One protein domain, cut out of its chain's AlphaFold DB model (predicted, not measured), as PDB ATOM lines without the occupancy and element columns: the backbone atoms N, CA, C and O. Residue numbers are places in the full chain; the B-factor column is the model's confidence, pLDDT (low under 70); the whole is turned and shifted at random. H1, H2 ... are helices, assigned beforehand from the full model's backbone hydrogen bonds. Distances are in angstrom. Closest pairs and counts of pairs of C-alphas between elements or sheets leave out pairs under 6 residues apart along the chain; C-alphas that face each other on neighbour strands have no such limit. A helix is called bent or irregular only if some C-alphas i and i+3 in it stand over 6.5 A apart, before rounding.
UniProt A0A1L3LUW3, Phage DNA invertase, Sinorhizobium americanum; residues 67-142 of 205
ATOM      1  N   GLU A  67      14.725   8.672 -68.123       82.94
ATOM      2  CA  GLU A  67      16.087   9.189 -67.973       82.94
ATOM      3  C   GLU A  67      16.171  10.700 -68.207       82.94
ATOM      4  O   GLU A  67      16.833  11.399 -67.441       82.94
ATOM      5  N   ALA A  68      15.440  11.235 -69.186       81.06
ATOM      6  CA  ALA A  68      15.426  12.668 -69.466       81.06
ATOM      7  C   ALA A  68      14.692  13.454 -68.371       81.06
ATOM      8  O   ALA A  68      15.153  14.520 -67.957       81.06
ATOM      9  N   ILE A  69      13.587  12.905 -67.853       81.75
ATOM     10  CA  ILE A  69      12.872  13.462 -66.698       81.75
ATOM     11  C   ILE A  69      13.792  13.480 -65.472       81.75
ATOM     12  O   ILE A  69      13.931  14.527 -64.835       81.75
ATOM     13  N   ARG A  70      14.470  12.361 -65.173       87.12
ATOM     14  CA  ARG A  70      15.427  12.265 -64.057       87.12
ATOM     15  C   ARG A  70      16.590  13.246 -64.206       87.12
ATOM     16  O   ARG A  70      16.927  13.923 -63.240       87.12
ATOM     17  N   ALA A  71      17.163  13.377 -65.400       82.00
ATOM     18  CA  ALA A  71      18.270  14.296 -65.659       82.00
ATOM     19  C   ALA A  71      17.868  15.764 -65.444       82.00
ATOM     20  O   ALA A  71      18.597  16.524 -64.805       82.00
ATOM     21  N   VAL A  72      16.687  16.165 -65.925       84.50
ATOM     22  CA  VAL A  72      16.174  17.528 -65.724       84.50
ATOM     23  C   VAL A  72      15.825  17.782 -64.258       84.50
ATOM     24  O   VAL A  72      16.122  18.859 -63.743       84.50
ATOM     25  N   ALA A  73      15.229  16.804 -63.570       82.62
ATOM     26  CA  ALA A  73      14.954  16.901 -62.141       82.62
ATOM     27  C   ALA A  73      16.250  17.080 -61.333       82.62
ATOM     28  O   ALA A  73      16.340  18.013 -60.538       82.62
ATOM     29  N   ALA A  74      17.279  16.275 -61.617       82.44
ATOM     30  CA  ALA A  74      18.587  16.378 -60.974       82.44
ATOM     31  C   ALA A  74      19.266  17.732 -61.244       82.44
ATOM     32  O   ALA A  74      19.853  18.322 -60.341       82.44
ATOM     33  N   ALA A  75      19.161  18.262 -62.467       82.12
ATOM     34  CA  ALA A  75      19.695  19.583 -62.792       82.12
ATOM     35  C   ALA A  75      19.001  20.703 -61.995       82.12
ATOM     36  O   ALA A  75      19.670  21.593 -61.474       82.12
ATOM     37  N   ARG A  76      17.670  20.640 -61.851       83.38
ATOM     38  CA  ARG A  76      16.898  21.600 -61.040       83.38
ATOM     39  C   ARG A  76      17.242  21.508 -59.557       83.38
ATOM     40  O   ARG A  76      17.355  22.529 -58.891       83.38
ATOM     41  N   GLU A  77      17.407  20.292 -59.052       81.00
ATOM     42  CA  GLU A  77      17.770  20.027 -57.661       81.00
ATOM     43  C   GLU A  77      19.155  20.587 -57.318       81.00
ATOM     44  O   GLU A  77      19.305  21.224 -56.279       81.00
ATOM     45  N   ARG A  78      20.135  20.428 -58.218       77.88
ATOM     46  CA  ARG A  78      21.475  21.024 -58.081       77.88
ATOM     47  C   ARG A  78      21.431  22.549 -58.090       77.88
ATOM     48  O   ARG A  78      21.947  23.159 -57.167       77.88
ATOM     49  N   ALA A  79      20.744  23.153 -59.059       82.38
ATOM     50  CA  ALA A  79      20.619  24.610 -59.119       82.38
ATOM     51  C   ALA A  79      19.970  25.184 -57.845       82.38
ATOM     52  O   ALA A  79      20.454  26.158 -57.277       82.38
ATOM     53  N   TYR A  80      18.919  24.527 -57.342       83.00
ATOM     54  CA  TYR A  80      18.287  24.912 -56.081       83.00
ATOM     55  C   TYR A  80      19.236  24.794 -54.880       83.00
ATOM     56  O   TYR A  80      19.210  25.643 -53.991       83.00
ATOM     57  N   LEU A  81      20.059  23.741 -54.832       84.50
ATOM     58  CA  LEU A  81      21.067  23.563 -53.790       84.50
ATOM     59  C   LEU A  81      22.132  24.656 -53.824       84.50
ATOM     60  O   LEU A  81      22.459  25.194 -52.769       84.50
ATOM     61  N   ASP A  82      22.630  25.004 -55.004       81.88
ATOM     62  CA  ASP A  82      23.657  26.034 -55.164       81.88
ATOM     63  C   ASP A  82      23.144  27.400 -54.680       81.88
ATOM     64  O   ASP A  82      23.799  28.063 -53.870       81.88
ATOM     65  N   ASP A  83      21.919  27.773 -55.066       86.00
ATOM     66  CA  ASP A  83      21.250  28.989 -54.583       86.00
ATOM     67  C   ASP A  83      21.033  28.957 -53.058       86.00
ATOM     68  O   ASP A  83      21.169  29.964 -52.345       86.00
ATOM     69  N   LEU A  84      20.697  27.780 -52.524       87.81
ATOM     70  CA  LEU A  84      20.482  27.600 -51.096       87.81
ATOM     71  C   LEU A  84      21.787  27.740 -50.305       87.81
ATOM     72  O   LEU A  84      21.791  28.389 -49.261       87.81
ATOM     73  N   ILE A  85      22.888  27.181 -50.805       85.50
ATOM     74  CA  ILE A  85      24.222  27.297 -50.206       85.50
ATOM     75  C   ILE A  85      24.700  28.749 -50.258       85.50
ATOM     76  O   ILE A  85      25.184  29.267 -49.249       85.50
ATOM     77  N   ALA A  86      24.504  29.436 -51.386       86.56
ATOM     78  CA  ALA A  86      24.860  30.844 -51.533       86.56
ATOM     79  C   ALA A  86      24.112  31.734 -50.524       86.56
ATOM     80  O   ALA A  86      24.704  32.621 -49.909       86.56
ATOM     81  N   SER A  87      22.821  31.465 -50.298       86.81
ATOM     82  CA  SER A  87      22.007  32.211 -49.327       86.81
ATOM     83  C   SER A  87      22.190  31.760 -47.871       86.81
ATOM     84  O   SER A  87      21.824  32.506 -46.960       86.81
ATOM     85  N   ALA A  88      22.765  30.576 -47.623       86.38
ATOM     86  CA  ALA A  88      22.848  29.962 -46.296       86.38
ATOM     87  C   ALA A  88      23.530  30.858 -45.256       86.38
ATOM     88  O   ALA A  88      23.078  30.924 -44.114       86.38
ATOM     89  N   GLN A  89      24.572  31.597 -45.645       82.25
ATOM     90  CA  GLN A  89      25.318  32.469 -44.729       82.25
ATOM     91  C   GLN A  89      24.441  33.562 -44.099       82.25
ATOM     92  O   GLN A  89      24.693  33.965 -42.966       82.25
ATOM     93  N   ALA A  90      23.376  33.999 -44.783       86.00
ATOM     94  CA  ALA A  90      22.501  35.060 -44.291       86.00
ATOM     95  C   ALA A  90      21.529  34.582 -43.196       86.00
ATOM     96  O   ALA A  90      21.230  35.321 -42.259       86.00
ATOM     97  N   TRP A  91      21.033  33.343 -43.284       87.75
ATOM     98  CA  TRP A  91      19.938  32.868 -42.429       87.75
ATOM     99  C   TRP A  91      20.317  31.685 -41.525       87.75
ATOM    100  O   TRP A  91      19.795  31.585 -40.410       87.75
ATOM    101  N   LEU A  92      21.244  30.815 -41.937       88.31
ATOM    102  CA  LEU A  92      21.594  29.588 -41.211       88.31
ATOM    103  C   LEU A  92      22.154  29.843 -39.800       88.31
ATOM    104  O   LEU A  92      21.722  29.142 -38.881       88.31
ATOM    105  N   PRO A  93      23.029  30.844 -39.558       87.44
ATOM    106  CA  PRO A  93      23.508  31.136 -38.204       87.44
ATOM    107  C   PRO A  93      22.365  31.482 -37.243       87.44
ATOM    108  O   PRO A  93      22.330  31.018 -36.104       87.44
ATOM    109  N   THR A  94      21.371  32.230 -37.731       81.38
ATOM    110  CA  THR A  94      20.180  32.597 -36.952       81.38
ATOM    111  C   THR A  94      19.331  31.368 -36.627       81.38
ATOM    112  O   THR A  94      18.855  31.220 -35.504       81.38
ATOM    113  N   VAL A  95      19.161  30.450 -37.585       87.00
ATOM    114  CA  VAL A  95      18.423  29.198 -37.356       87.00
ATOM    115  C   VAL A  95      19.135  28.318 -36.330       87.00
ATOM    116  O   VAL A  95      18.468  27.798 -35.436       87.00
ATOM    117  N   ARG A  96      20.469  28.207 -36.401       85.81
ATOM    118  CA  ARG A  96      21.288  27.472 -35.418       85.81
ATOM    119  C   ARG A  96      21.178  28.043 -34.009       85.81
ATOM    120  O   ARG A  96      21.179  27.287 -33.052       85.81
ATOM    121  N   GLN A  97      21.055  29.361 -33.880       80.00
ATOM    122  CA  GLN A  97      20.893  30.011 -32.579       80.00
ATOM    123  C   GLN A  97      19.504  29.771 -31.968       80.00
ATOM    124  O   GLN A  97      19.365  29.651 -30.751       80.00
ATOM    125  N   LEU A  98      18.462  29.739 -32.802       78.06
ATOM    126  CA  LEU A  98      17.076  29.661 -32.339       78.06
ATOM    127  C   LEU A  98      16.577  28.219 -32.163       78.06
ATOM    128  O   LEU A  98      15.705  27.953 -31.333       78.06
ATOM    129  N   ARG A  99      17.086  27.269 -32.943       83.62
ATOM    130  CA  ARG A  99      16.727  25.852 -32.833       83.62
ATOM    131  C   ARG A  99      17.700  25.145 -31.886       83.62
ATOM    132  O   ARG A  99      18.872  25.494 -31.875       83.62
ATOM    133  N   PRO A 100      17.235  24.181 -31.075       78.19
ATOM    134  CA  PRO A 100      15.892  23.587 -31.051       78.19
ATOM    135  C   PRO A 100      14.871  24.298 -30.140       78.19
ATOM    136  O   PRO A 100      13.717  23.880 -30.079       78.19
ATOM    137  N   ARG A 101      15.262  25.375 -29.445       70.88
ATOM    138  CA  ARG A 101      14.454  26.044 -28.403       70.88
ATOM    139  C   ARG A 101      13.184  26.732 -28.924       70.88
ATOM    140  O   ARG A 101      12.188  26.808 -28.204       70.88
ATOM    141  N   HIS A 102      13.201  27.234 -30.158       71.62
ATOM    142  CA  HIS A 102      12.080  27.941 -30.780       71.62
ATOM    143  C   HIS A 102      11.364  27.095 -31.842       71.62
ATOM    144  O   HIS A 102      11.965  26.258 -32.525       71.62
ATOM    145  N   SER A 103      10.063  27.349 -32.007       82.94
ATOM    146  CA  SER A 103       9.270  26.755 -33.083       82.94
ATOM    147  C   SER A 103       9.677  27.339 -34.437       82.94
ATOM    148  O   SER A 103      10.138  28.477 -34.526       82.94
ATOM    149  N   TRP A 104       9.455  26.591 -35.519       82.12
ATOM    150  CA  TRP A 104       9.730  27.078 -36.875       82.12
ATOM    151  C   TRP A 104       8.971  28.370 -37.220       82.12
ATOM    152  O   TRP A 104       9.518  29.222 -37.913       82.12
ATOM    153  N   GLY A 105       7.753  28.553 -36.694       79.12
ATOM    154  CA  GLY A 105       6.979  29.785 -36.878       79.12
ATOM    155  C   GLY A 105       7.635  31.007 -36.228       79.12
ATOM    156  O   GLY A 105       7.713  32.069 -36.845       79.12
ATOM    157  N   ASP A 106       8.179  30.855 -35.015       76.81
ATOM    158  CA  ASP A 106       8.915  31.931 -34.342       76.81
ATOM    159  C   ASP A 106      10.215  32.282 -35.079       76.81
ATOM    160  O   ASP A 106      10.538  33.462 -35.225       76.81
ATOM    161  N   VAL A 107      10.928  31.272 -35.590       84.44
ATOM    162  CA  VAL A 107      12.151  31.461 -36.385       84.44
ATOM    163  C   VAL A 107      11.858  32.246 -37.661       84.44
ATOM    164  O   VAL A 107      12.518  33.251 -37.919       84.44
ATOM    165  N   VAL A 108      10.837  31.845 -38.426       86.56
ATOM    166  CA  VAL A 108      10.424  32.557 -39.646       86.56
ATOM    167  C   VAL A 108      10.039  33.998 -39.337       86.56
ATOM    168  O   VAL A 108      10.489  34.915 -40.016       86.56
ATOM    169  N   ARG A 109       9.277  34.232 -38.266       81.88
ATOM    170  CA  ARG A 109       8.898  35.591 -37.859       81.88
ATOM    171  C   ARG A 109      10.111  36.460 -37.508       81.88
ATOM    172  O   ARG A 109      10.089  37.664 -37.744       81.88
ATOM    173  N   ILE A 110      11.166  35.892 -36.922       81.31
ATOM    174  CA  ILE A 110      12.413  36.623 -36.644       81.31
ATOM    175  C   ILE A 110      13.183  36.898 -37.940       81.31
ATOM    176  O   ILE A 110      13.618  38.030 -38.141       81.31
ATOM    177  N   LEU A 111      13.312  35.909 -38.826       84.81
ATOM    178  CA  LEU A 111      13.996  36.071 -40.112       84.81
ATOM    179  C   LEU A 111      13.301  37.110 -40.997       84.81
ATOM    180  O   LEU A 111      13.970  37.978 -41.552       84.81
ATOM    181  N   ASN A 112      11.971  37.091 -41.069       88.44
ATOM    182  CA  ASN A 112      11.237  38.021 -41.922       88.44
ATOM    183  C   ASN A 112      11.283  39.459 -41.389       88.44
ATOM    184  O   ASN A 112      11.360  40.406 -42.164       88.44
ATOM    185  N   ARG A 113      11.370  39.643 -40.065       76.38
ATOM    186  CA  ARG A 113      11.653  40.963 -39.470       76.38
ATOM    187  C   ARG A 113      13.045  41.500 -39.813       76.38
ATOM    188  O   ARG A 113      13.248  42.706 -39.748       76.38
ATOM    189  N   ARG A 114      13.993  40.629 -40.171       78.94
ATOM    190  CA  ARG A 114      15.339  40.999 -40.643       78.94
ATOM    191  C   ARG A 114      15.396  41.234 -42.160       78.94
ATOM    192  O   ARG A 114      16.481  41.447 -42.684       78.94
ATOM    193  N   GLY A 115      14.250  41.220 -42.848       83.56
ATOM    194  CA  GLY A 115      14.148  41.504 -44.283       83.56
ATOM    195  C   GLY A 115      14.174  40.272 -45.190       83.56
ATOM    196  O   GLY A 115      14.313  40.423 -46.398       83.56
ATOM    197  N   HIS A 116      14.047  39.062 -44.637       87.00
ATOM    198  CA  HIS A 116      13.894  37.843 -45.436       87.00
ATOM    199  C   HIS A 116      12.418  37.525 -45.752       87.00
ATOM    200  O   HIS A 116      11.500  38.034 -45.114       87.00
ATOM    201  N   ASP A 117      12.186  36.638 -46.716       88.00
ATOM    202  CA  ASP A 117      10.869  36.221 -47.213       88.00
ATOM    203  C   ASP A 117      10.666  34.697 -47.066       88.00
ATOM    204  O   ASP A 117      10.396  33.954 -48.016       88.00
ATOM    205  N   TRP A 118      10.812  34.183 -45.844       89.81
ATOM    206  CA  TRP A 118      10.628  32.755 -45.582       89.81
ATOM    207  C   TRP A 118       9.179  32.413 -45.243       89.81
ATOM    208  O   TRP A 118       8.511  33.111 -44.482       89.81
ATOM    209  N   THR A 119       8.718  31.267 -45.747       90.69
ATOM    210  CA  THR A 119       7.579  30.537 -45.172       90.69
ATOM    211  C   THR A 119       8.095  29.403 -44.292       90.69
ATOM    212  O   THR A 119       9.240  28.959 -44.436       90.69
ATOM    213  N   VAL A 120       7.256  28.905 -43.379       83.88
ATOM    214  CA  VAL A 120       7.619  27.808 -42.466       83.88
ATOM    215  C   VAL A 120       8.020  26.559 -43.250       83.88
ATOM    216  O   VAL A 120       9.037  25.933 -42.961       83.88
ATOM    217  N   GLU A 121       7.266  26.226 -44.289       88.00
ATOM    218  CA  GLU A 121       7.460  25.051 -45.131       88.00
ATOM    219  C   GLU A 121       8.695  25.195 -46.020       88.00
ATOM    220  O   GLU A 121       9.403  24.208 -46.233       88.00
ATOM    221  N   ARG A 122       8.963  26.403 -46.543       89.31
ATOM    222  CA  ARG A 122      10.149  26.692 -47.365       89.31
ATOM    223  C   ARG A 122      11.415  26.598 -46.515       89.31
ATOM    224  O   ARG A 122      12.364  25.940 -46.932       89.31
ATOM    225  N   LEU A 123      11.396  27.162 -45.305       88.12
ATOM    226  CA  LEU A 123      12.524  27.092 -44.375       88.12
ATOM    227  C   LEU A 123      12.773  25.659 -43.887       88.12
ATOM    228  O   LEU A 123      13.908  25.194 -43.896       88.12
ATOM    229  N   ARG A 124      11.723  24.914 -43.518       88.19
ATOM    230  CA  ARG A 124      11.865  23.505 -43.109       88.19
ATOM    231  C   ARG A 124      12.439  22.638 -44.225       88.19
ATOM    232  O   ARG A 124      13.317  21.826 -43.949       88.19
ATOM    233  N   ARG A 125      11.976  22.818 -45.470       87.69
ATOM    234  CA  ARG A 125      12.510  22.106 -46.642       87.69
ATOM    235  C   ARG A 125      13.974  22.448 -46.900       87.69
ATOM    236  O   ARG A 125      14.763  21.534 -47.111       87.69
ATOM    237  N   ALA A 126      14.332  23.728 -46.817       89.12
ATOM    238  CA  ALA A 126      15.713  24.186 -46.921       89.12
ATOM    239  C   ALA A 126      16.617  23.521 -45.870       89.12
ATOM    240  O   ALA A 126      17.630  22.924 -46.222       89.12
ATOM    241  N   VAL A 127      16.228  23.537 -44.590       87.31
ATOM    242  CA  VAL A 127      17.042  22.924 -43.527       87.31
ATOM    243  C   VAL A 127      17.114  21.404 -43.673       87.31
ATOM    244  O   VAL A 127      18.207  20.853 -43.595       87.31
ATOM    245  N   HIS A 128      15.999  20.719 -43.958       86.69
ATOM    246  CA  HIS A 128      16.016  19.278 -44.257       86.69
ATOM    247  C   HIS A 128      16.987  18.949 -45.386       86.69
ATOM    248  O   HIS A 128      17.705  17.951 -45.327       86.69
ATOM    249  N   ARG A 129      17.013  19.794 -46.419       85.62
ATOM    250  CA  ARG A 129      17.905  19.607 -47.549       85.62
ATOM    251  C   ARG A 129      19.367  19.765 -47.147       85.62
ATOM    252  O   ARG A 129      20.167  18.903 -47.490       85.62
ATOM    253  N   MET A 130      19.702  20.795 -46.377       84.75
ATOM    254  CA  MET A 130      21.069  20.995 -45.889       84.75
ATOM    255  C   MET A 130      21.539  19.867 -44.966       84.75
ATOM    256  O   MET A 130      22.695  19.469 -45.042       84.75
ATOM    257  N   VAL A 131      20.652  19.315 -44.134       86.81
ATOM    258  CA  VAL A 131      20.973  18.155 -43.286       86.81
ATOM    259  C   VAL A 131      21.225  16.907 -44.132       86.81
ATOM    260  O   VAL A 131      22.179  16.177 -43.873       86.81
ATOM    261  N   ARG A 132      20.428  16.677 -45.186       85.50
ATOM    262  CA  ARG A 132      20.642  15.556 -46.119       85.50
ATOM    263  C   ARG A 132      22.002  15.640 -46.823       85.50
ATOM    264  O   ARG A 132      22.646  14.611 -46.988       85.50
ATOM    265  N   GLU A 133      22.439  16.845 -47.183       83.25
ATOM    266  CA  GLU A 133      23.765  17.099 -47.772       83.25
ATOM    267  C   GLU A 133      24.888  17.227 -46.715       83.25
ATOM    268  O   GLU A 133      26.022  17.549 -47.058       83.25
ATOM    269  N   LYS A 134      24.600  16.978 -45.424       79.75
ATOM    270  CA  LYS A 134      25.537  17.090 -44.283       79.75
ATOM    271  C   LYS A 134      26.147  18.487 -44.074       79.75
ATOM    272  O   LYS A 134      27.184  18.626 -43.434       79.75
ATOM    273  N   LEU A 135      25.486  19.531 -44.571       76.06
ATOM    274  CA  LEU A 135      25.895  20.935 -44.425       76.06
ATOM    275  C   LEU A 135      25.315  21.608 -43.172       76.06
ATOM    276  O   LEU A 135      25.733  22.705 -42.802       76.06
ATOM    277  N   ALA A 136      24.326  20.984 -42.533       80.19
ATOM    278  CA  ALA A 136      23.694  21.477 -41.318       80.19
ATOM    279  C   ALA A 136      23.528  20.351 -40.296       80.19
ATOM    280  O   ALA A 136      23.408  19.180 -40.655       80.19
ATOM    281  N   ASP A 137      23.499  20.735 -39.024       76.12
ATOM    282  CA  ASP A 137      23.362  19.804 -37.912       76.12
ATOM    283  C   ASP A 137      21.943  19.190 -37.882       76.12
ATOM    284  O   ASP A 137      20.954  19.941 -37.886       76.12
ATOM    285  N   PRO A 138      21.801  17.848 -37.866       76.81
ATOM    286  CA  PRO A 138      20.503  17.186 -37.754       76.81
ATOM    287  C   PRO A 138      19.737  17.553 -36.476       76.81
ATOM    288  O   PRO A 138      18.503  17.505 -36.481       76.81
ATOM    289  N   GLU A 139      20.409  18.003 -35.413       74.25
ATOM    290  CA  GLU A 139      19.754  18.451 -34.181       74.25
ATOM    291  C   GLU A 139      18.808  19.639 -34.407       74.25
ATOM    292  O   GLU A 139      17.821  19.803 -33.684       74.25
ATOM    293  N   LEU A 140      19.008  20.425 -35.471       73.00
ATOM    294  CA  LEU A 140      18.105  21.519 -35.845       73.00
ATOM    295  C   LEU A 140      16.700  21.023 -36.222       73.00
ATOM    296  O   LEU A 140      15.720  21.771 -36.102       73.00
ATOM    297  N   LEU A 141      16.587  19.769 -36.666       75.56
ATOM    298  CA  LEU A 141      15.328  19.124 -37.037       75.56
ATOM    299  C   LEU A 141      14.602  18.490 -35.848       75.56
ATOM    300  O   LEU A 141      13.418  18.173 -35.975       75.56
ATOM    301  N   SER A 142      15.271  18.349 -34.699       68.44
ATOM    302  CA  SER A 142      14.691  17.747 -33.494       68.44
ATOM    303  C   SER A 142      13.376  18.422 -33.105       68.44
ATOM    304  O   SER A 142      13.194  19.626 -33.274       68.44
TER     305      SER A 142
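AT A GLANCE: This is residues 67 to 142 of the 205 residues of the protein "Phage DNA invertase" of Sinorhizobium americanum (UniProt A0A1L3LUW3). A long, kinked helix, H1, sticks out as a free arm with its residues 67 to 79, while its later part joins the three shorter helices H2, H3 and H4 in a small compact body. In that body H2 packs on the last residues of H1 and on one part of H3, and the short H4 packs on another part of H3. The printed part has 76 residues with four named helices, in the order H1, H2, H3, H4, and no named strand; the class is all helix. The whole is only just compact, close to loose, with a radius of gyration of the C-alphas of 13.4 A, and its outline is elongated, 43 by 26 by 19 A.

HOW THE PARTS SIT: Start with H1, residues 67 to 98, which has a kink of 72 degrees near residue 88 and is irregular, with C-alphas 90 and 93 at 7.3 A. With residues 91 to 98 alone it touches H2, residues 104 to 113, about perpendicular at 77 degrees; the closest C-alphas, of Leu 98 and Val 107, are 6.6 A apart. Look next at H3, residues 120 to 132: its residues 120 to 124 alone touch H2, about perpendicular at 73 degrees, the closest C-alphas being those of Gly 105 and Val 120 at 6.0 A. H1 and H3 are close but not clearly touching, the closest C-alphas being those of Leu 84 and Ala 126 at 7.2 A. With residues 127 to 131 alone H3 touches H4, residues 138 to 141; the closest C-alphas, of Val 131 and Pro 138, are 5.6 A apart. H2 and H4 are apart. Every O i to N i+4 pair is within hydrogen-bond range in H2 and H3, and 23 of 28 in H1; H4 is too short for such a pair.

IN THESE COORDINATES: Find C-alpha 67 at (16.087, 9.189, -67.973); from there H1 runs 41.1 A to C-alpha 98 at (17.076, 29.661, -32.339). H2 measures 14.3 A from C-alpha 104 to C-alpha 113, and H3 18.2 A from C-alpha 120 to C-alpha 132. H4 ends at C-alpha 141, (15.328, 19.124, -37.037).

THE WHOLE: The two C-alphas farthest apart, of Ala 68 and Arg 101, are 43.2 A apart; without residues 67 to 79 the body spans 26 by 24 by 18 A. The printed part has no cut, and no link is long. Residue 142 alone has a pLDDT under 70.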